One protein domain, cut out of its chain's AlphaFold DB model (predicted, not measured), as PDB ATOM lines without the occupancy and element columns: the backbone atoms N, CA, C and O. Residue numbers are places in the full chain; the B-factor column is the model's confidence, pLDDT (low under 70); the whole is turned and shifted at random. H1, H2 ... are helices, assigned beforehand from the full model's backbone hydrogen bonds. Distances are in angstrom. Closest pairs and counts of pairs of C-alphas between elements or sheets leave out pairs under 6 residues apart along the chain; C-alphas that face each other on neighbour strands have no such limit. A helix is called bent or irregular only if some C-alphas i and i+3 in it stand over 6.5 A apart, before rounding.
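AT A GLANCE: This is residues 60 to 143 of the 334 residues of an uncharacterized protein of Trebouxia sp. A1-2 (UniProt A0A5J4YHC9). A very long helix, H2, bows at a kink and folds back past a shorter helix, H1, in a long, narrow loop whose middle is open. H1 and H2 come near each other, while residues 66 to 86 of H1 and 99 to 119 of H2 stand free, as do residues 133 to 143, which stick out at the far end of H2. The printed part has 84 residues, with two named helices, H1 then H2, and no named strand; the class is all helix. The whole is extended, a rod of 73 by 21 by 8 A, with a radius of gyration of the C-alphas of 20.7 A.

HOW THE PARTS SIT: Look first along H2, residues 92 to 143, where you will find a kink of 33 degrees near residue 108. H1, residues 62 to 89, is near H2: 11 pairs of their C-alphas are within 10 A, and the closest are 8.1 A apart. A tight link of two residues, Thr 90 and Pro 91, joins them. In H1 every O i to N i+4 pair is within hydrogen-bond range; in H2 44 of 48 are.

IN THESE COORDINATES: Find C-alpha 92 at (187.948, 154.430, 193.180); from there H2 runs 71.5 A to C-alpha 143 at (227.865, 108.802, 155.192). It is irregular near its beginning, where C-alphas 93 and 96 are 7.2 A apart. H1 begins at C-alpha 62, at (210.006, 125.006, 166.395), and ends 40.8 A away at C-alpha 89.

THE WHOLE: The two C-alphas farthest apart, those of Arg 93 and Phe 143, are 73.0 A apart, while the first and last printed C-alphas, of Arg 60 and Phe 143, are 20.9 A apart. The printed part has no cut, and its one link between helices is tight. The mean pLDDT of the printed part is 81.6; look for values under 70 at residues 71, 75 and 143 of this model.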
ATOM      1  N   ARG A  60     214.289 122.874 163.510       83.12
ATOM      2  CA  ARG A  60     214.616 121.972 164.629       83.12
ATOM      3  C   ARG A  60     214.128 122.530 165.955       83.12
ATOM      4  O   ARG A  60     213.695 121.765 166.814       83.12
ATOM      5  N   LEU A  61     214.127 123.853 166.102       84.00
ATOM      6  CA  LEU A  61     213.742 124.551 167.330       84.00
ATOM      7  C   LEU A  61     212.297 125.083 167.331       84.00
ATOM      8  O   LEU A  61     211.932 125.856 168.220       84.00
ATOM      9  N   ALA A  62     211.433 124.643 166.403       80.31
ATOM     10  CA  ALA A  62     210.006 125.006 166.395       80.31
ATOM     11  C   ALA A  62     209.318 124.753 167.748       80.31
ATOM     12  O   ALA A  62     208.504 125.559 168.205       80.31
ATOM     13  N   PHE A  63     209.674 123.656 168.426       83.19
ATOM     14  CA  PHE A  63     209.102 123.309 169.727       83.19
ATOM     15  C   PHE A  63     209.444 124.340 170.813       83.19
ATOM     16  O   PHE A  63     208.598 124.619 171.657       83.19
ATOM     17  N   VAL A  64     210.631 124.962 170.767       78.75
ATOM     18  CA  VAL A  64     211.039 126.018 171.714       78.75
ATOM     19  C   VAL A  64     210.185 127.265 171.511       78.75
ATOM     20  O   VAL A  64     209.732 127.882 172.479       78.75
ATOM     21  N   ARG A  65     209.890 127.616 170.254       80.81
ATOM     22  CA  ARG A  65     208.982 128.726 169.936       80.81
ATOM     23  C   ARG A  65     207.558 128.442 170.416       80.81
ATOM     24  O   ARG A  65     206.932 129.306 171.022       80.81
ATOM     25  N   ASN A  66     207.065 127.225 170.201       79.75
ATOM     26  CA  ASN A  66     205.735 126.827 170.663       79.75
ATOM     27  C   ASN A  66     205.649 126.802 172.198       79.75
ATOM     28  O   ASN A  66     204.668 127.278 172.766       79.75
ATOM     29  N   TYR A  67     206.695 126.319 172.874       73.12
ATOM     30  CA  TYR A  67     206.762 126.279 174.333       73.12
ATOM     31  C   TYR A  67     206.866 127.679 174.945       73.12
ATOM     32  O   TYR A  67     206.122 128.006 175.864       73.12
ATOM     33  N   SER A  68     207.722 128.546 174.399       73.75
ATOM     34  CA  SER A  68     207.818 129.940 174.849       73.75
ATOM     35  C   SER A  68     206.513 130.703 174.620       73.75
ATOM     36  O   SER A  68     206.067 131.395 175.529       73.75
ATOM     37  N   GLY A  69     205.836 130.517 173.481       74.44
ATOM     38  CA  GLY A  69     204.501 131.081 173.246       74.44
ATOM     39  C   GLY A  69     203.450 130.575 174.245       74.44
ATOM     40  O   GLY A  69     202.631 131.351 174.747       74.44
ATOM     41  N   PHE A  70     203.502 129.292 174.606       78.75
ATOM     42  CA  PHE A  70     202.643 128.713 175.641       78.75
ATOM     43  C   PHE A  70     202.932 129.291 177.035       78.75
ATOM     44  O   PHE A  70     202.009 129.687 177.745       78.75
ATOM     45  N   CYS A  71     204.203 129.400 177.422       65.44
ATOM     46  CA  CYS A  71     204.606 129.990 178.698       65.44
ATOM     47  C   CYS A  71     204.261 131.477 178.772       65.44
ATOM     48  O   CYS A  71     203.747 131.927 179.791       65.44
ATOM     49  N   LEU A  72     204.484 132.227 177.691       73.75
ATOM     50  CA  LEU A  72     204.177 133.649 177.624       73.75
ATOM     51  C   LEU A  72     202.667 133.888 177.721       73.75
ATOM     52  O   LEU A  72     202.234 134.722 178.506       73.75
ATOM     53  N   SER A  73     201.854 133.118 176.992       75.56
ATOM     54  CA  SER A  73     200.391 133.238 177.062       75.56
ATOM     55  C   SER A  73     199.831 132.862 178.439       75.56
ATOM     56  O   SER A  73     198.945 133.553 178.943       75.56
ATOM     57  N   LYS A  74     200.373 131.824 179.094       74.50
ATOM     58  CA  LYS A  74     200.010 131.469 180.477       74.50
ATOM     59  C   LYS A  74     200.486 132.490 181.507       74.50
ATOM     60  O   LYS A  74     199.742 132.823 182.424       74.50
ATOM     61  N   GLY A  75     201.713 132.984 181.370       69.00
ATOM     62  CA  GLY A  75     202.257 134.018 182.244       69.00
ATOM     63  C   GLY A  75     201.452 135.306 182.128       69.00
ATOM     64  O   GLY A  75     201.066 135.884 183.139       69.00
ATOM     65  N   TYR A  76     201.106 135.696 180.901       75.38
ATOM     66  CA  TYR A  76     200.274 136.861 180.632       75.38
ATOM     67  C   TYR A  76     198.862 136.707 181.197       75.38
ATOM     68  O   TYR A  76     198.359 137.631 181.830       75.38
ATOM     69  N   SER A  77     198.219 135.546 181.034       75.69
ATOM     70  CA  SER A  77     196.879 135.325 181.591       75.69
ATOM     71  C   SER A  77     196.872 135.313 183.122       75.69
ATOM     72  O   SER A  77     195.944 135.849 183.727       75.69
ATOM     73  N   LEU A  78     197.919 134.781 183.761       78.69
ATOM     74  CA  LEU A  78     198.080 134.828 185.214       78.69
ATOM     75  C   LEU A  78     198.372 136.249 185.714       78.69
ATOM     76  O   LEU A  78     197.749 136.704 186.667       78.69
ATOM     77  N   ALA A  79     199.292 136.967 185.070       72.81
ATOM     78  CA  ALA A  79     199.597 138.347 185.429       72.81
ATOM     79  C   ALA A  79     198.365 139.242 185.245       72.81
ATOM     80  O   ALA A  79     198.039 140.024 186.132       72.81
ATOM     81  N   SER A  80     197.630 139.065 184.144       80.75
ATOM     82  CA  SER A  80     196.382 139.776 183.863       80.75
ATOM     83  C   SER A  80     195.275 139.435 184.866       80.75
ATOM     84  O   SER A  80     194.544 140.323 185.309       80.75
ATOM     85  N   SER A  81     195.168 138.178 185.311       83.19
ATOM     86  CA  SER A  81     194.195 137.805 186.342       83.19
ATOM     87  C   SER A  81     194.559 138.412 187.695       83.19
ATOM     88  O   SER A  81     193.717 139.062 188.308       83.19
ATOM     89  N   VAL A  82     195.816 138.321 188.134       81.75
ATOM     90  CA  VAL A  82     196.283 138.952 189.380       81.75
ATOM     91  C   VAL A  82     196.100 140.468 189.326       81.75
ATOM     92  O   VAL A  82     195.610 141.058 190.287       81.75
ATOM     93  N   TYR A  83     196.430 141.084 188.193       85.25
ATOM     94  CA  TYR A  83     196.276 142.514 187.966       85.25
ATOM     95  C   TYR A  83     194.806 142.960 187.980       85.25
ATOM     96  O   TYR A  83     194.448 143.905 188.676       85.25
ATOM     97  N   SER A  84     193.919 142.272 187.261       90.56
ATOM     98  CA  SER A  84     192.484 142.598 187.267       90.56
ATOM     99  C   SER A  84     191.860 142.390 188.648       90.56
ATOM    100  O   SER A  84     191.041 143.202 189.081       90.56
ATOM    101  N   THR A  85     192.303 141.360 189.376       89.31
ATOM    102  CA  THR A  85     191.864 141.113 190.752       89.31
ATOM    103  C   THR A  85     192.342 142.227 191.682       89.31
ATOM    104  O   THR A  85     191.545 142.755 192.451       89.31
ATOM    105  N   SER A  86     193.613 142.637 191.603       79.31
ATOM    106  CA  SER A  86     194.144 143.720 192.438       79.31
ATOM    107  C   SER A  86     193.476 145.059 192.121       79.31
ATOM    108  O   SER A  86     193.059 145.758 193.043       79.31
ATOM    109  N   ARG A  87     193.255 145.358 190.835       88.12
ATOM    110  CA  ARG A  87     192.518 146.541 190.372       88.12
ATOM    111  C   ARG A  87     191.091 146.589 190.919       88.12
ATOM    112  O   ARG A  87     190.617 147.670 191.257       88.12
ATOM    113  N   ALA A  88     190.416 145.444 191.049       90.81
ATOM    114  CA  ALA A  88     189.065 145.371 191.610       90.81
ATOM    115  C   ALA A  88     189.004 145.725 193.109       90.81
ATOM    116  O   ALA A  88     187.973 146.202 193.580       90.81
ATOM    117  N   TYR A  89     190.099 145.530 193.852       91.25
ATOM    118  CA  TYR A  89     190.198 145.903 195.267       91.25
ATOM    119  C   TYR A  89     190.695 147.339 195.492       91.25
ATOM    120  O   TYR A  89     190.668 147.828 196.626       91.25
ATOM    121  N   THR A  90     191.126 148.042 194.441       84.31
ATOM    122  CA  THR A  90     191.624 149.411 194.566       84.31
ATOM    123  C   THR A  90     190.473 150.404 194.806       84.31
ATOM    124  O   THR A  90     189.483 150.409 194.072       84.31
ATOM    125  N   PRO A  91     190.587 151.318 195.792       93.44
ATOM    126  CA  PRO A  91     189.620 152.393 195.984       93.44
ATOM    127  C   PRO A  91     189.481 153.272 194.736       93.44
ATOM    128  O   PRO A  91     190.479 153.720 194.173       93.44
ATOM    129  N   ALA A  92     188.247 153.646 194.384       94.50
ATOM    130  CA  ALA A  92     187.948 154.430 193.180       94.50
ATOM    131  C   ALA A  92     188.740 155.749 193.048       94.50
ATOM    132  O   ALA A  92     188.949 156.236 191.941       94.50
ATOM    133  N   ARG A  93     189.218 156.318 194.165       92.38
ATOM    134  CA  ARG A  93     190.045 157.539 194.182       92.38
ATOM    135  C   ARG A  93     191.434 157.359 193.558       92.38
ATOM    136  O   ARG A  93     192.027 158.352 193.161       92.38
ATOM    137  N   LEU A  94     191.950 156.131 193.489       91.06
ATOM    138  CA  LEU A  94     193.273 155.820 192.935       91.06
ATOM    139  C   LEU A  94     193.214 155.345 191.478       91.06
ATOM    140  O   LEU A  94     194.257 155.249 190.835       91.06
ATOM    141  N   ASN A  95     192.018 155.095 190.938       90.62
ATOM    142  CA  ASN A  95     191.858 154.544 189.593       90.62
ATOM    143  C   ASN A  95     192.482 155.427 188.507       90.62
ATOM    144  O   ASN A  95     193.133 154.898 187.614       90.62
ATOM    145  N   SER A  96     192.345 156.754 188.597       92.56
ATOM    146  CA  SER A  96     192.940 157.672 187.615       92.56
ATOM    147  C   SER A  96     194.471 157.667 187.654       92.56
ATOM    148  O   SER A  96     195.108 157.727 186.610       92.56
ATOM    149  N   SER A  97     195.069 157.547 188.845       91.94
ATOM    150  CA  SER A  97     196.525 157.459 188.994       91.94
ATOM    151  C   SER A  97     197.067 156.118 188.511       91.94
ATOM    152  O   SER A  97     198.133 156.084 187.905       91.94
ATOM    153  N   MET A  98     196.352 155.020 188.775       89.25
ATOM    154  CA  MET A  98     196.731 153.710 188.248       89.25
ATOM    155  C   MET A  98     196.636 153.690 186.728       89.25
ATOM    156  O   MET A  98     197.564 153.215 186.094       89.25
ATOM    157  N   GLN A  99     195.577 154.258 186.151       93.50
ATOM    158  CA  GLN A  99     195.403 154.304 184.703       93.50
ATOM    159  C   GLN A  99     196.502 155.126 184.015       93.50
ATOM    160  O   GLN A  99     197.098 154.652 183.059       93.50
ATOM    161  N   ALA A 100     196.872 156.287 184.565       92.81
ATOM    162  CA  ALA A 100     198.007 157.054 184.047       92.81
ATOM    163  C   ALA A 100     199.332 156.268 184.115       92.81
ATOM    164  O   ALA A 100     200.172 156.379 183.227       92.81
ATOM    165  N   MET A 101     199.523 155.453 185.159       89.38
ATOM    166  CA  MET A 101     200.696 154.589 185.279       89.38
ATOM    167  C   MET A 101     200.648 153.409 184.301       89.38
ATOM    168  O   MET A 101     201.684 153.060 183.745       89.38
ATOM    169  N   GLU A 102     199.476 152.811 184.067       89.19
ATOM    170  CA  GLU A 102     199.279 151.782 183.039       89.19
ATOM    171  C   GLU A 102     199.617 152.324 181.651       89.19
ATOM    172  O   GLU A 102     200.337 151.660 180.912       89.19
ATOM    173  N   ASP A 103     199.150 153.531 181.326       92.56
ATOM    174  CA  ASP A 103     199.399 154.167 180.035       92.56
ATOM    175  C   ASP A 103     200.906 154.368 179.824       92.56
ATOM    176  O   ASP A 103     201.450 153.904 178.822       92.56
ATOM    177  N   VAL A 104     201.609 154.925 180.820       91.88
ATOM    178  CA  VAL A 104     203.072 155.092 180.786       91.88
ATOM    179  C   VAL A 104     203.777 153.742 180.663       91.88
ATOM    180  O   VAL A 104     204.634 153.566 179.801       91.88
ATOM    181  N   ILE A 105     203.420 152.755 181.490       82.94
ATOM    182  CA  ILE A 105     204.041 151.427 181.414       82.94
ATOM    183  C   ILE A 105     203.811 150.826 180.032       82.94
ATOM    184  O   ILE A 105     204.763 150.323 179.456       82.94
ATOM    185  N   SER A 106     202.601 150.913 179.478       86.06
ATOM    186  CA  SER A 106     202.280 150.354 178.165       86.06
ATOM    187  C   SER A 106     203.081 151.014 177.038       86.06
ATOM    188  O   SER A 106     203.591 150.310 176.162       86.06
ATOM    189  N   GLU A 107     203.272 152.334 177.104       91.06
ATOM    190  CA  GLU A 107     204.046 153.110 176.136       91.06
ATOM    191  C   GLU A 107     205.532 152.720 176.157       91.06
ATOM    192  O   GLU A 107     206.134 152.516 175.101       91.06
ATOM    193  N   TYR A 108     206.115 152.528 177.347       85.06
ATOM    194  CA  TYR A 108     207.526 152.146 177.494       85.06
ATOM    195  C   TYR A 108     207.777 150.641 177.334       85.06
ATOM    196  O   TYR A 108     208.797 150.234 176.772       85.06
ATOM    197  N   SER A 109     206.871 149.786 177.811       72.31
ATOM    198  CA  SER A 109     207.071 148.336 177.814       72.31
ATOM    199  C   SER A 109     206.815 147.717 176.449       72.31
ATOM    200  O   SER A 109     207.482 146.747 176.102       72.31
ATOM    201  N   SER A 110     205.879 148.258 175.659       82.12
ATOM    202  CA  SER A 110     205.559 147.723 174.330       82.12
ATOM    203  C   SER A 110     206.787 147.634 173.406       82.12
ATOM    204  O   SER A 110     207.087 146.529 172.942       82.12
ATOM    205  N   PRO A 111     207.571 148.710 173.171       85.88
ATOM    206  CA  PRO A 111     208.761 148.620 172.322       85.88
ATOM    207  C   PRO A 111     209.849 147.721 172.924       85.88
ATOM    208  O   PRO A 111     210.557 147.045 172.179       85.88
ATOM    209  N   MET A 112     209.967 147.656 174.255       70.81
ATOM    210  CA  MET A 112     210.956 146.806 174.923       70.81
ATOM    211  C   MET A 112     210.623 145.316 174.773       70.81
ATOM    212  O   MET A 112     211.496 144.522 174.427       70.81
ATOM    213  N   ILE A 113     209.357 144.938 174.963       72.94
ATOM    214  CA  ILE A 113     208.881 143.565 174.757       72.94
ATOM    215  C   ILE A 113     209.062 143.168 173.290       72.94
ATOM    216  O   ILE A 113     209.557 142.074 173.022       72.94
ATOM    217  N   MET A 114     208.736 144.057 172.345       79.12
ATOM    218  CA  MET A 114     208.967 143.805 170.920       79.12
ATOM    219  C   MET A 114     210.455 143.613 170.604       79.12
ATOM    220  O   MET A 114     210.808 142.650 169.926       79.12
ATOM    221  N   ALA A 115     211.340 144.457 171.145       77.00
ATOM    222  CA  ALA A 115     212.784 144.333 170.942       77.00
ATOM    223  C   ALA A 115     213.335 143.004 171.486       77.00
ATOM    224  O   ALA A 115     214.091 142.317 170.796       77.00
ATOM    225  N   VAL A 116     212.909 142.597 172.686       70.75
ATOM    226  CA  VAL A 116     213.283 141.303 173.283       70.75
ATOM    227  C   VAL A 116     212.724 140.140 172.462       70.75
ATOM    228  O   VAL A 116     213.417 139.149 172.216       70.75
ATOM    229  N   GLN A 117     211.482 140.249 171.993       78.62
ATOM    230  CA  GLN A 117     210.868 139.226 171.158       78.62
ATOM    231  C   GLN A 117     211.604 139.085 169.818       78.62
ATOM    232  O   GLN A 117     211.837 137.965 169.366       78.62
ATOM    233  N   ASP A 118     212.036 140.179 169.202       81.88
ATOM    234  CA  ASP A 118     212.782 140.128 167.946       81.88
ATOM    235  C   ASP A 118     214.230 139.655 168.143       81.88
ATOM    236  O   ASP A 118     214.743 138.887 167.324       81.88
ATOM    237  N   GLN A 119     214.875 140.010 169.257       76.00
ATOM    238  CA  GLN A 119     216.204 139.501 169.601       76.00
ATOM    239  C   GLN A 119     216.176 138.001 169.914       76.00
ATOM    240  O   GLN A 119     217.037 137.264 169.434       76.00
ATOM    241  N   SER A 120     215.169 137.529 170.654       75.75
ATOM    242  CA  SER A 120     215.006 136.098 170.938       75.75
ATOM    243  C   SER A 120     214.738 135.292 169.667       75.75
ATOM    244  O   SER A 120     215.339 134.232 169.496       75.75
ATOM    245  N   LYS A 121     213.935 135.810 168.723       80.94
ATOM    246  CA  LYS A 121     213.777 135.198 167.393       80.94
ATOM    247  C   LYS A 121     215.121 135.087 166.675       80.94
ATOM    248  O   LYS A 121     215.471 133.998 166.234       80.94
ATOM    249  N   ARG A 122     215.898 136.176 166.590       80.56
ATOM    250  CA  ARG A 122     217.222 136.168 165.935       80.56
ATOM    251  C   ARG A 122     218.178 135.163 166.576       80.56
ATOM    252  O   ARG A 122     218.825 134.413 165.852       80.56
ATOM    253  N   ALA A 123     218.233 135.118 167.905       76.88
ATOM    254  CA  ALA A 123     219.063 134.164 168.632       76.88
ATOM    255  C   ALA A 123     218.631 132.715 168.356       76.88
ATOM    256  O   ALA A 123     219.470 131.870 168.058       76.88
ATOM    257  N   LEU A 124     217.323 132.433 168.375       78.25
ATOM    258  CA  LEU A 124     216.801 131.108 168.045       78.25
ATOM    259  C   LEU A 124     217.136 130.705 166.608       78.25
ATOM    260  O   LEU A 124     217.536 129.564 166.405       78.25
ATOM    261  N   TYR A 125     217.053 131.615 165.633       86.44
ATOM    262  CA  TYR A 125     217.461 131.317 164.256       86.44
ATOM    263  C   TYR A 125     218.954 131.029 164.129       86.44
ATOM    264  O   TYR A 125     219.334 130.115 163.402       86.44
ATOM    265  N   GLN A 126     219.807 131.773 164.835       81.25
ATOM    266  CA  GLN A 126     221.250 131.521 164.824       81.25
ATOM    267  C   GLN A 126     221.577 130.139 165.396       81.25
ATOM    268  O   GLN A 126     222.374 129.409 164.810       81.25
ATOM    269  N   ILE A 127     220.927 129.760 166.497       77.50
ATOM    270  CA  ILE A 127     221.121 128.444 167.110       77.50
ATOM    271  C   ILE A 127     220.541 127.345 166.211       77.50
ATOM    272  O   ILE A 127     221.208 126.339 165.997       77.50
ATOM    273  N   ASP A 128     219.348 127.530 165.639       86.00
ATOM    274  CA  ASP A 128     218.735 126.569 164.705       86.00
ATOM    275  C   ASP A 128     219.652 126.337 163.493       86.00
ATOM    276  O   ASP A 128     219.907 125.194 163.125       86.00
ATOM    277  N   HIS A 129     220.256 127.404 162.955       85.75
ATOM    278  CA  HIS A 129     221.227 127.322 161.864       85.75
ATOM    279  C   HIS A 129     222.524 126.601 162.270       85.75
ATOM    280  O   HIS A 129     223.066 125.819 161.491       85.75
ATOM    281  N   GLN A 130     223.038 126.830 163.483       82.69
ATOM    282  CA  GLN A 130     224.210 126.107 163.998       82.69
ATOM    283  C   GLN A 130     223.917 124.617 164.199       82.69
ATOM    284  O   GLN A 130     224.748 123.776 163.857       82.69
ATOM    285  N   VAL A 131     222.731 124.288 164.715       84.19
ATOM    286  CA  VAL A 131     222.283 122.905 164.902       84.19
ATOM    287  C   VAL A 131     222.110 122.214 163.554       84.19
ATOM    288  O   VAL A 131     222.614 121.107 163.379       84.19
ATOM    289  N   ASP A 132     221.476 122.865 162.579       86.06
ATOM    290  CA  ASP A 132     221.359 122.319 161.225       86.06
ATOM    291  C   ASP A 132     222.740 122.140 160.572       86.06
ATOM    292  O   ASP A 132     222.994 121.097 159.971       86.06
ATOM    293  N   GLY A 133     223.667 123.087 160.758       82.88
ATOM    294  CA  GLY A 133     225.053 122.962 160.301       82.88
ATOM    295  C   GLY A 133     225.771 121.756 160.915       82.88
ATOM    296  O   GLY A 133     226.354 120.949 160.193       82.88
ATOM    297  N   ALA A 134     225.664 121.574 162.232       78.75
ATOM    298  CA  ALA A 134     226.252 120.438 162.937       78.75
ATOM    299  C   ALA A 134     225.632 119.098 162.509       78.75
ATOM    300  O   ALA A 134     226.353 118.115 162.339       78.75
ATOM    301  N   ILE A 135     224.314 119.049 162.292       78.19
ATOM    302  CA  ILE A 135     223.625 117.847 161.805       78.19
ATOM    303  C   ILE A 135     224.066 117.521 160.377       78.19
ATOM    304  O   ILE A 135     224.348 116.360 160.091       78.19
ATOM    305  N   LEU A 136     224.160 118.517 159.489       84.12
ATOM    306  CA  LEU A 136     224.638 118.314 158.119       84.12
ATOM    307  C   LEU A 136     226.096 117.845 158.096       84.12
ATOM    308  O   LEU A 136     226.405 116.908 157.362       84.12
ATOM    309  N   MET A 137     226.965 118.412 158.940       78.56
ATOM    310  CA  MET A 137     228.350 117.954 159.103       78.56
ATOM    311  C   MET A 137     228.417 116.521 159.638       78.56
ATOM    312  O   MET A 137     229.114 115.683 159.073       78.56
ATOM    313  N   ALA A 138     227.660 116.201 160.690       76.75
ATOM    314  CA  ALA A 138     227.614 114.855 161.256       76.75
ATOM    315  C   ALA A 138     227.082 113.833 160.243       76.75
ATOM    316  O   ALA A 138     227.626 112.736 160.125       76.75
ATOM    317  N   HIS A 139     226.060 114.205 159.472       77.31
ATOM    318  CA  HIS A 139     225.541 113.396 158.379       77.31
ATOM    319  C   HIS A 139     226.626 113.183 157.314       77.31
ATOM    320  O   HIS A 139     226.916 112.044 156.962       77.31
ATOM    321  N   HIS A 140     227.313 114.236 156.863       74.00
ATOM    322  CA  HIS A 140     228.425 114.099 155.920       74.00
ATOM    323  C   HIS A 140     229.511 113.144 156.435       74.00
ATOM    324  O   HIS A 140     229.910 112.239 155.709       74.00
ATOM    325  N   LEU A 141     229.919 113.264 157.700       70.88
ATOM    326  CA  LEU A 141     230.933 112.397 158.309       70.88
ATOM    327  C   LEU A 141     230.481 110.934 158.430       70.88
ATOM    328  O   LEU A 141     231.272 110.019 158.195       70.88
ATOM    329  N   LEU A 142     229.216 110.694 158.781       71.19
ATOM    330  CA  LEU A 142     228.669 109.343 158.920       71.19
ATOM    331  C   LEU A 142     228.512 108.646 157.563       71.19
ATOM    332  O   LEU A 142     228.885 107.480 157.438       71.19
ATOM    333  N   PHE A 143     228.039 109.359 156.537       62.75
ATOM    334  CA  PHE A 143     227.865 108.802 155.192       62.75
ATOM    335  C   PHE A 143     229.181 108.728 154.395       62.75
ATOM    336  O   PHE A 143     229.356 107.797 153.608       62.75
TER     337      PHE A 143